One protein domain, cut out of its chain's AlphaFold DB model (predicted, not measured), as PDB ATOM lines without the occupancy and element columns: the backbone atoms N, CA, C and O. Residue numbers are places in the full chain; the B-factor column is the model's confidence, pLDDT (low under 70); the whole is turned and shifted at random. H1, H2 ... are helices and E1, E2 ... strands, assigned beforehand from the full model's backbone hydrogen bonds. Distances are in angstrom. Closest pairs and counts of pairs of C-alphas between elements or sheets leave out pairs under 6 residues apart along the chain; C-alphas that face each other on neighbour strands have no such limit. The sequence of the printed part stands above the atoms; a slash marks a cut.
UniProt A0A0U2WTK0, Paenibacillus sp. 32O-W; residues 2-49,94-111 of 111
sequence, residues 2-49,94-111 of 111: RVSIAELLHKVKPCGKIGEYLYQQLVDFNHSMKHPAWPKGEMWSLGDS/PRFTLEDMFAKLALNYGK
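Overview. This is residues 2 to 49 and 94 to 111 of the 111 residues of a protein of Paenibacillus sp. 32O-W (UniProt A0A0U2WTK0). Helices H2 and H3 make a V, meeting near the start of H2 and the end of H3, and the short helix H1 lies between the two arms. At the start of H1 a small antiparallel pair of strands, E1 and E2, lies towards the mouth of the V, and residues 32 to 37 stick out beyond the far end of H2. The printed part has 66 residues, in the order E1, H1, H2, E2, H3, and is mostly helix. It is compact, with a radius of gyration of the C-alphas of 12.3 A, and elongated, spanning 38 by 24 by 18 A.

Along the chain. E1, residues 2 to 4, begins at C-alpha 2 (30.686, -9.691, -1.457). H1 is residues 5 to 12, 9.8 A long. H2, residues 16 to 32, is the longest helix, 24.4 A. E2 is residues 43 to 45. H3, residues 94 to 109, runs 22.0 A to C-alpha 109 (38.313, -21.758, 16.538).

Arrangement. E1 and E2 are antiparallel neighbours at 156 degrees; N 3 and O 44 are within hydrogen-bond range at 3.0 A. H1 and H2 form a helical hairpin: they touch, closest at the C-alphas of Val 12 and Gly 19, 4.8 A, at a shallow tilt of 17 degrees, opposite ways. H3 touches H1 with residues 102 to 106 alone, closest at the C-alphas of Lys 11 and Phe 102, 6.0 A, at a steep tilt of 44 degrees, the same way. H2, with residues 16 to 19 alone, touches H3, closest at the C-alphas of Gly 16 and Tyr 109, 5.2 A, at a steep tilt of 53 degrees, opposite ways. The helix packing is mostly crossed, their lines at steep tilts, but only just, with 1 of 3 pairs shallow. E1 and H2 are apart. Every O i to N i+4 pair is within hydrogen-bond range in H1 and H3; in H2, 12 of 13 are.

Size, cuts and confidence. The two C-alphas farthest apart, of Pro 36 and Leu 107, are 37.7 A apart. Residues 50 to 93 are not printed; C-alphas 49 and 94 are 8.9 A apart across this cut. Of the links that are printed whole, that from H2 to E2 is short and the others are tight. No printed residue is under 70 in pLDDT.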
ATOM      1  N   ARG A   2      30.055 -10.870  -2.092       93.25
ATOM      2  CA  ARG A   2      30.686  -9.691  -1.457       93.25
ATOM      3  C   ARG A   2      30.696  -9.813   0.063       93.25
ATOM      4  O   ARG A   2      29.682 -10.217   0.628       93.25
ATOM      5  N   VAL A   3      31.792  -9.392   0.687       95.75
ATOM      6  CA  VAL A   3      31.957  -9.305   2.144       95.75
ATOM      7  C   VAL A   3      32.641  -7.987   2.503       95.75
ATOM      8  O   VAL A   3      33.504  -7.519   1.758       95.75
ATOM      9  N   SER A   4      32.237  -7.356   3.603       95.81
ATOM     10  CA  SER A   4      32.914  -6.155   4.099       95.81
ATOM     11  C   SER A   4      34.170  -6.507   4.893       95.81
ATOM     12  O   SER A   4      34.246  -7.551   5.543       95.81
ATOM     13  N   ILE A   5      35.156  -5.608   4.892       95.88
ATOM     14  CA  ILE A   5      36.349  -5.775   5.739       95.88
ATOM     15  C   ILE A   5      35.961  -5.726   7.225       95.88
ATOM     16  O   ILE A   5      36.548  -6.445   8.034       95.88
ATOM     17  N   ALA A   6      34.928  -4.955   7.578       97.06
ATOM     18  CA  ALA A   6      34.380  -4.896   8.930       97.06
ATOM     19  C   ALA A   6      33.815  -6.248   9.403       97.06
ATOM     20  O   ALA A   6      34.096  -6.665  10.525       97.06
ATOM     21  N   GLU A   7      33.075  -6.972   8.555       97.38
ATOM     22  CA  GLU A   7      32.599  -8.325   8.879       97.38
ATOM     23  C   GLU A   7      33.761  -9.293   9.096       97.38
ATOM     24  O   GLU A   7      33.735 -10.069  10.048       97.38
ATOM     25  N   LEU A   8      34.801  -9.227   8.260       97.38
ATOM     26  CA  LEU A   8      35.988 -10.068   8.427       97.38
ATOM     27  C   LEU A   8      36.735  -9.728   9.724       97.38
ATOM     28  O   LEU A   8      37.139 -10.625  10.461       97.38
ATOM     29  N   LEU A   9      36.869  -8.445  10.054       97.50
ATOM     30  CA  LEU A   9      37.473  -8.008  11.310       97.50
ATOM     31  C   LEU A   9      36.667  -8.486  12.527       97.50
ATOM     32  O   LEU A   9      37.247  -8.943  13.508       97.50
ATOM     33  N   HIS A  10      35.339  -8.383  12.471       98.06
ATOM     34  CA  HIS A  10      34.467  -8.702  13.597       98.06
ATOM     35  C   HIS A  10      34.238 -10.209  13.778       98.06
ATOM     36  O   HIS A  10      34.257 -10.691  14.907       98.06
ATOM     37  N   LYS A  11      34.030 -10.953  12.685       98.06
ATOM     38  CA  LYS A  11      33.608 -12.364  12.715       98.06
ATOM     39  C   LYS A  11      34.728 -13.355  12.391       98.06
ATOM     40  O   LYS A  11      34.668 -14.490  12.846       98.06
ATOM     41  N   VAL A  12      35.747 -12.959  11.620       98.12
ATOM     42  CA  VAL A  12      36.836 -13.866  11.203       98.12
ATOM     43  C   VAL A  12      38.080 -13.679  12.061       98.12
ATOM     44  O   VAL A  12      38.519 -14.646  12.676       98.12
ATOM     45  N   LYS A  13      38.620 -12.457  12.171       98.19
ATOM     46  CA  LYS A  13      39.870 -12.179  12.913       98.19
ATOM     47  C   LYS A  13      39.913 -12.774  14.335       98.19
ATOM     48  O   LYS A  13      40.982 -13.240  14.722       98.19
ATOM     49  N   PRO A  14      38.821 -12.788  15.130       98.19
ATOM     50  CA  PRO A  14      38.865 -13.324  16.494       98.19
ATOM     51  C   PRO A  14      38.941 -14.859  16.587       98.19
ATOM     52  O   PRO A  14      39.210 -15.375  17.672       98.19
ATOM     53  N   CYS A  15      38.713 -15.589  15.487       98.38
ATOM     54  CA  CYS A  15      38.631 -17.053  15.451       98.38
ATOM     55  C   CYS A  15      40.019 -17.721  15.392       98.38
ATOM     56  O   CYS A  15      40.404 -18.335  14.392       98.38
ATOM     57  N   GLY A  16      40.787 -17.577  16.473       97.12
ATOM     58  CA  GLY A  16      42.083 -18.229  16.653       97.12
ATOM     59  C   GLY A  16      43.134 -17.821  15.611       97.12
ATOM     60  O   GLY A  16      43.006 -16.813  14.918       97.12
ATOM     61  N   LYS A  17      44.198 -18.629  15.486       97.88
ATOM     62  CA  LYS A  17      45.321 -18.338  14.571       97.88
ATOM     63  C   LYS A  17      44.895 -18.294  13.102       97.88
ATOM     64  O   LYS A  17      45.443 -17.514  12.331       97.88
ATOM     65  N   ILE A  18      43.935 -19.136  12.712       97.69
ATOM     66  CA  ILE A  18      43.452 -19.190  11.329       97.69
ATOM     67  C   ILE A  18      42.651 -17.936  10.971       97.69
ATOM     68  O   ILE A  18      42.881 -17.354   9.915       97.69
ATOM     69  N   GLY A  19      41.767 -17.476  11.861       98.12
ATOM     70  CA  GLY A  19      41.004 -16.249  11.662       98.12
ATOM     71  C   GLY A  19      41.898 -15.014  11.563       98.12
ATOM     72  O   GLY A  19      41.736 -14.196  10.656       98.12
ATOM     73  N   GLU A  20      42.891 -14.914  12.450       98.19
ATOM     74  CA  GLU A  20      43.896 -13.850  12.415       98.19
ATOM     75  C   GLU A  20      44.685 -13.848  11.100       98.19
ATOM     76  O   GLU A  20      44.784 -12.803  10.456       98.19
ATOM     77  N   TYR A  21      45.169 -15.014  10.660       98.19
ATOM     78  CA  TYR A  21      45.882 -15.157   9.391       98.19
ATOM     79  C   TYR A  21      45.032 -14.711   8.194       98.19
ATOM     80  O   TYR A  21      45.488 -13.902   7.387       98.19
ATOM     81  N   LEU A  22      43.790 -15.201   8.089       97.06
ATOM     82  CA  LEU A  22      42.897 -14.896   6.967       97.06
ATOM     83  C   LEU A  22      42.587 -13.401   6.850       97.06
ATOM     84  O   LEU A  22      42.497 -12.885   5.736       97.06
ATOM     85  N   TYR A  23      42.427 -12.713   7.981       97.25
ATOM     86  CA  TYR A  23      42.219 -11.269   7.992       97.25
ATOM     87  C   TYR A  23      43.506 -10.508   7.651       97.25
ATOM     88  O   TYR A  23      43.487  -9.635   6.784       97.25
ATOM     89  N   GLN A  24      44.624 -10.846   8.302       97.81
ATOM     90  CA  GLN A  24      45.871 -10.101   8.148       97.81
ATOM     91  C   GLN A  24      46.416 -10.193   6.720       97.81
ATOM     92  O   GLN A  24      46.759  -9.168   6.144       97.81
ATOM     93  N   GLN A  25      46.394 -11.379   6.100       96.75
ATOM     94  CA  GLN A  25      46.860 -11.543   4.717       96.75
ATOM     95  C   GLN A  25      46.053 -10.700   3.713       96.75
ATOM     96  O   GLN A  25      46.621 -10.160   2.768       96.75
ATOM     97  N   LEU A  26      44.748 -10.509   3.947       95.00
ATOM     98  CA  LEU A  26      43.903  -9.638   3.123       95.00
ATOM     99  C   LEU A  26      44.257  -8.155   3.308       95.00
ATOM    100  O   LEU A  26      44.301  -7.406   2.332       95.00
ATOM    101  N   VAL A  27      44.529  -7.728   4.544       93.62
ATOM    102  CA  VAL A  27      44.973  -6.359   4.853       93.62
ATOM    103  C   VAL A  27      46.347  -6.082   4.242       93.62
ATOM    104  O   VAL A  27      46.529  -5.063   3.573       93.62
ATOM    105  N   ASP A  28      47.293  -7.004   4.398       94.81
ATOM    106  CA  ASP A  28      48.639  -6.889   3.834       94.81
ATOM    107  C   ASP A  28      48.582  -6.817   2.306       94.81
ATOM    108  O   ASP A  28      49.211  -5.953   1.689       94.81
ATOM    109  N   PHE A  29      47.759  -7.673   1.691       93.44
ATOM    110  CA  PHE A  29      47.520  -7.638   0.257       93.44
ATOM    111  C   PHE A  29      46.952  -6.279  -0.174       93.44
ATOM    112  O   PHE A  29      47.496  -5.659  -1.091       93.44
ATOM    113  N   ASN A  30      45.932  -5.764   0.522       91.75
ATOM    114  CA  ASN A  30      45.363  -4.440   0.258       91.75
ATOM    115  C   ASN A  30      46.414  -3.329   0.271       91.75
ATOM    116  O   ASN A  30      46.416  -2.491  -0.628       91.75
ATOM    117  N   HIS A  31      47.312  -3.331   1.256       89.94
ATOM    118  CA  HIS A  31      48.379  -2.336   1.354       89.94
ATOM    119  C   HIS A  31      49.476  -2.511   0.298       89.94
ATOM    120  O   HIS A  31      50.097  -1.529  -0.109       89.94
ATOM    121  N   SER A  32      49.724  -3.742  -0.157       92.12
ATOM    122  CA  SER A  32      50.721  -4.025  -1.196       92.12
ATOM    123  C   SER A  32      50.283  -3.551  -2.588       92.12
ATOM    124  O   SER A  32      51.121  -3.226  -3.437       92.12
ATOM    125  N   MET A  33      48.971  -3.480  -2.824       89.88
ATOM    126  CA  MET A  33      48.410  -3.097  -4.110       89.88
ATOM    127  C   MET A  33      48.459  -1.583  -4.315       89.88
ATOM    128  O   MET A  33      47.924  -0.799  -3.541       89.88
ATOM    129  N   LYS A  34      49.072  -1.166  -5.426       80.56
ATOM    130  CA  LYS A  34      49.244   0.251  -5.799       80.56
ATOM    131  C   LYS A  34      48.244   0.728  -6.856       80.56
ATOM    132  O   LYS A  34      48.464   1.760  -7.488       80.56
ATOM    133  N   HIS A  35      47.186  -0.039  -7.109       82.75
ATOM    134  CA  HIS A  35      46.251   0.270  -8.182       82.75
ATOM    135  C   HIS A  35      45.136   1.208  -7.675       82.75
ATOM    136  O   HIS A  35      44.440   0.879  -6.719       82.75
ATOM    137  N   PRO A  36      44.906   2.369  -8.315       75.62
ATOM    138  CA  PRO A  36      44.037   3.418  -7.766       75.62
ATOM    139  C   PRO A  36      42.558   3.014  -7.658       75.62
ATOM    140  O   PRO A  36      41.819   3.594  -6.872       75.62
ATOM    141  N   ALA A  37      42.118   2.022  -8.437       81.75
ATOM    142  CA  ALA A  37      40.736   1.534  -8.427       81.75
ATOM    143  C   ALA A  37      40.557   0.151  -7.772       81.75
ATOM    144  O   ALA A  37      39.437  -0.365  -7.737       81.75
ATOM    145  N   TRP A  38      41.641  -0.491  -7.318       82.94
ATOM    146  CA  TRP A  38      41.576  -1.842  -6.762       82.94
ATOM    147  C   TRP A  38      42.756  -2.129  -5.822       82.94
ATOM    148  O   TRP A  38      43.895  -1.869  -6.204       82.94
ATOM    149  N   PRO A  39      42.532  -2.745  -4.654       81.81
ATOM    150  CA  PRO A  39      41.263  -3.259  -4.137       81.81
ATOM    151  C   PRO A  39      40.294  -2.164  -3.675       81.81
ATOM    152  O   PRO A  39      40.652  -0.998  -3.532       81.81
ATOM    153  N   LYS A  40      39.019  -2.532  -3.508       77.69
ATOM    154  CA  LYS A  40      37.985  -1.613  -3.012       77.69
ATOM    155  C   LYS A  40      38.149  -1.458  -1.497       77.69
ATOM    156  O   LYS A  40      38.311  -2.451  -0.800       77.69
ATOM    157  N   GLY A  41      38.093  -0.222  -0.996       78.12
ATOM    158  CA  GLY A  41      38.509   0.100   0.377       78.12
ATOM    159  C   GLY A  41      37.739  -0.617   1.493       78.12
ATOM    160  O   GLY A  41      38.349  -1.045   2.458       78.12
ATOM    161  N   GLU A  42      36.426  -0.805   1.348       89.12
ATOM    162  CA  GLU A  42      35.561  -1.309   2.437       89.12
ATOM    163  C   GLU A  42      35.073  -2.751   2.229       89.12
ATOM    164  O   GLU A  42      34.346  -3.309   3.056       89.12
ATOM    165  N   MET A  43      35.413  -3.372   1.098       91.94
ATOM    166  CA  MET A  43      34.844  -4.663   0.728       91.94
ATOM    167  C   MET A  43      35.754  -5.484  -0.170       91.94
ATOM    168  O   MET A  43      36.556  -4.955  -0.936       91.94
ATOM    169  N   TRP A  44      35.531  -6.792  -0.132       93.12
ATOM    170  CA  TRP A  44      36.133  -7.750  -1.038       93.12
ATOM    171  C   TRP A  44      35.079  -8.571  -1.765       93.12
ATOM    172  O   TRP A  44      33.985  -8.835  -1.254       93.12
ATOM    173  N   SER A  45      35.413  -8.966  -2.994       92.25
ATOM    174  CA  SER A  45      34.629  -9.936  -3.751       92.25
ATOM    175  C   SER A  45      35.294 -11.302  -3.655       92.25
ATOM    176  O   SER A  45      36.368 -11.499  -4.213       92.25
ATOM    177  N   LEU A  46      34.629 -12.245  -2.996       92.56
ATOM    178  CA  LEU A  46      35.018 -13.650  -2.971       92.56
ATOM    179  C   LEU A  46      34.460 -14.311  -4.238       92.56
ATOM    180  O   LEU A  46      33.241 -14.488  -4.376       92.56
ATOM    181  N   GLY A  47      35.333 -14.519  -5.225       91.19
ATOM    182  CA  GLY A  47      34.960 -14.912  -6.591       91.19
ATOM    183  C   GLY A  47      34.736 -16.412  -6.780       91.19
ATOM    184  O   GLY A  47      33.871 -16.799  -7.555       91.19
ATOM    185  N   ASP A  48      35.470 -17.233  -6.040       93.56
ATOM    186  CA  ASP A  48      35.404 -18.700  -6.017       93.56
ATOM    187  C   ASP A  48      34.296 -19.237  -5.096       93.56
ATOM    188  O   ASP A  48      33.664 -20.253  -5.375       93.56
ATOM    189  N   SER A  49      34.001 -18.502  -4.026       94.56
ATOM    190  CA  SER A  49      33.045 -18.874  -2.980       94.56
ATOM    191  C   SER A  49      31.606 -19.159  -3.455       94.56
ATOM    192  O   SER A  49      30.950 -19.991  -2.831       94.56
ATOM    193  N   PRO A  94      24.440 -15.043  -0.737       93.62
ATOM    194  CA  PRO A  94      25.723 -14.757  -0.133       93.62
ATOM    195  C   PRO A  94      25.648 -14.758   1.393       93.62
ATOM    196  O   PRO A  94      26.672 -14.957   2.037       93.62
ATOM    197  N   ARG A  95      24.477 -14.500   1.985       94.50
ATOM    198  CA  ARG A  95      24.311 -14.428   3.437       94.50
ATOM    199  C   ARG A  95      24.332 -15.818   4.040       94.50
ATOM    200  O   ARG A  95      25.094 -16.015   4.976       94.50
ATOM    201  N   PHE A  96      23.602 -16.772   3.462       94.25
ATOM    202  CA  PHE A  96      23.651 -18.166   3.907       94.25
ATOM    203  C   PHE A  96      25.092 -18.691   3.933       94.25
ATOM    204  O   PHE A  96      25.570 -19.170   4.956       94.25
ATOM    205  N   THR A  97      25.828 -18.489   2.837       95.38
ATOM    206  CA  THR A  97      27.203 -18.996   2.702       95.38
ATOM    207  C   THR A  97      28.188 -18.299   3.644       95.38
ATOM    208  O   THR A  97      29.026 -18.955   4.261       95.38
ATOM    209  N   LEU A  98      28.114 -16.967   3.762       96.81
ATOM    210  CA  LEU A  98      29.023 -16.217   4.632       96.81
ATOM    211  C   LEU A  98      28.737 -16.475   6.111       96.81
ATOM    212  O   LEU A  98      29.681 -16.677   6.868       96.81
ATOM    213  N   GLU A  99      27.470 -16.499   6.528       97.38
ATOM    214  CA  GLU A  99      27.120 -16.775   7.924       97.38
ATOM    215  C   GLU A  99      27.436 -18.222   8.314       97.38
ATOM    216  O   GLU A  99      27.932 -18.442   9.415       97.38
ATOM    217  N   ASP A 100      27.262 -19.194   7.411       96.81
ATOM    218  CA  ASP A 100      27.723 -20.570   7.629       96.81
ATOM    219  C   ASP A 100      29.252 -20.635   7.806       96.81
ATOM    220  O   ASP A 100      29.743 -21.238   8.764       96.81
ATOM    221  N   MET A 101      30.025 -19.944   6.959       96.62
ATOM    222  CA  MET A 101      31.483 -19.844   7.112       96.62
ATOM    223  C   MET A 101      31.880 -19.187   8.444       96.62
ATOM    224  O   MET A 101      32.748 -19.701   9.152       96.62
ATOM    225  N   PHE A 102      31.257 -18.058   8.799       97.81
ATOM    226  CA  PHE A 102      31.529 -17.353  10.054       97.81
ATOM    227  C   PHE A 102      31.194 -18.221  11.269       97.81
ATOM    228  O   PHE A 102      32.007 -18.322  12.186       97.81
ATOM    229  N   ALA A 103      30.044 -18.898  11.255       97.94
ATOM    230  CA  ALA A 103      29.634 -19.809  12.317       97.94
ATOM    231  C   ALA A 103      30.606 -20.987  12.450       97.94
ATOM    232  O   ALA A 103      31.031 -21.306  13.558       97.94
ATOM    233  N   LYS A 104      31.031 -21.598  11.337       97.44
ATOM    234  CA  LYS A 104      32.022 -22.687  11.345       97.44
ATOM    235  C   LYS A 104      33.358 -22.242  11.931       97.44
ATOM    236  O   LYS A 104      33.939 -22.982  12.723       97.44
ATOM    237  N   LEU A 105      33.839 -21.047  11.593       98.31
ATOM    238  CA  LEU A 105      35.061 -20.502  12.186       98.31
ATOM    239  C   LEU A 105      34.901 -20.258  13.691       98.31
ATOM    240  O   LEU A 105      35.763 -20.678  14.462       98.31
ATOM    241  N   ALA A 106      33.792 -19.647  14.108       98.25
ATOM    242  CA  ALA A 106      33.522 -19.359  15.512       98.25
ATOM    243  C   ALA A 106      33.374 -20.635  16.356       98.25
ATOM    244  O   ALA A 106      33.954 -20.727  17.429       98.25
ATOM    245  N   LEU A 107      32.659 -21.649  15.868       98.19
ATOM    246  CA  LEU A 107      32.428 -22.890  16.615       98.19
ATOM    247  C   LEU A 107      33.691 -23.748  16.774       98.19
ATOM    248  O   LEU A 107      33.822 -24.449  17.772       98.19
ATOM    249  N   ASN A 108      34.603 -23.722  15.799       98.06
ATOM    250  CA  ASN A 108      35.794 -24.579  15.811       98.06
ATOM    251  C   ASN A 108      37.050 -23.873  16.339       98.06
ATOM    252  O   ASN A 108      37.969 -24.536  16.815       98.06
ATOM    253  N   TYR A 109      37.113 -22.544  16.228       97.56
ATOM    254  CA  TYR A 109      38.313 -21.758  16.538       97.56
ATOM    255  C   TYR A 109      38.023 -20.466  17.311       97.56
ATOM    256  O   TYR A 109      38.960 -19.732  17.636       97.56
ATOM    257  N   GLY A 110      36.752 -20.154  17.574       88.31
ATOM    258  CA  GLY A 110      36.363 -19.067  18.463       88.31
ATOM    259  C   GLY A 110      36.814 -19.347  19.894       88.31
ATOM    260  O   GLY A 110      36.998 -20.498  20.289       88.31
ATOM    261  N   LYS A 111      37.064 -18.270  20.637       71.19
ATOM    262  CA  LYS A 111      37.414 -18.341  22.058       71.19
ATOM    263  C   LYS A 111      36.209 -18.702  22.911       71.19
ATOM    264  O   LYS A 111      35.121 -18.161  22.614       71.19
TER     265      LYS A 111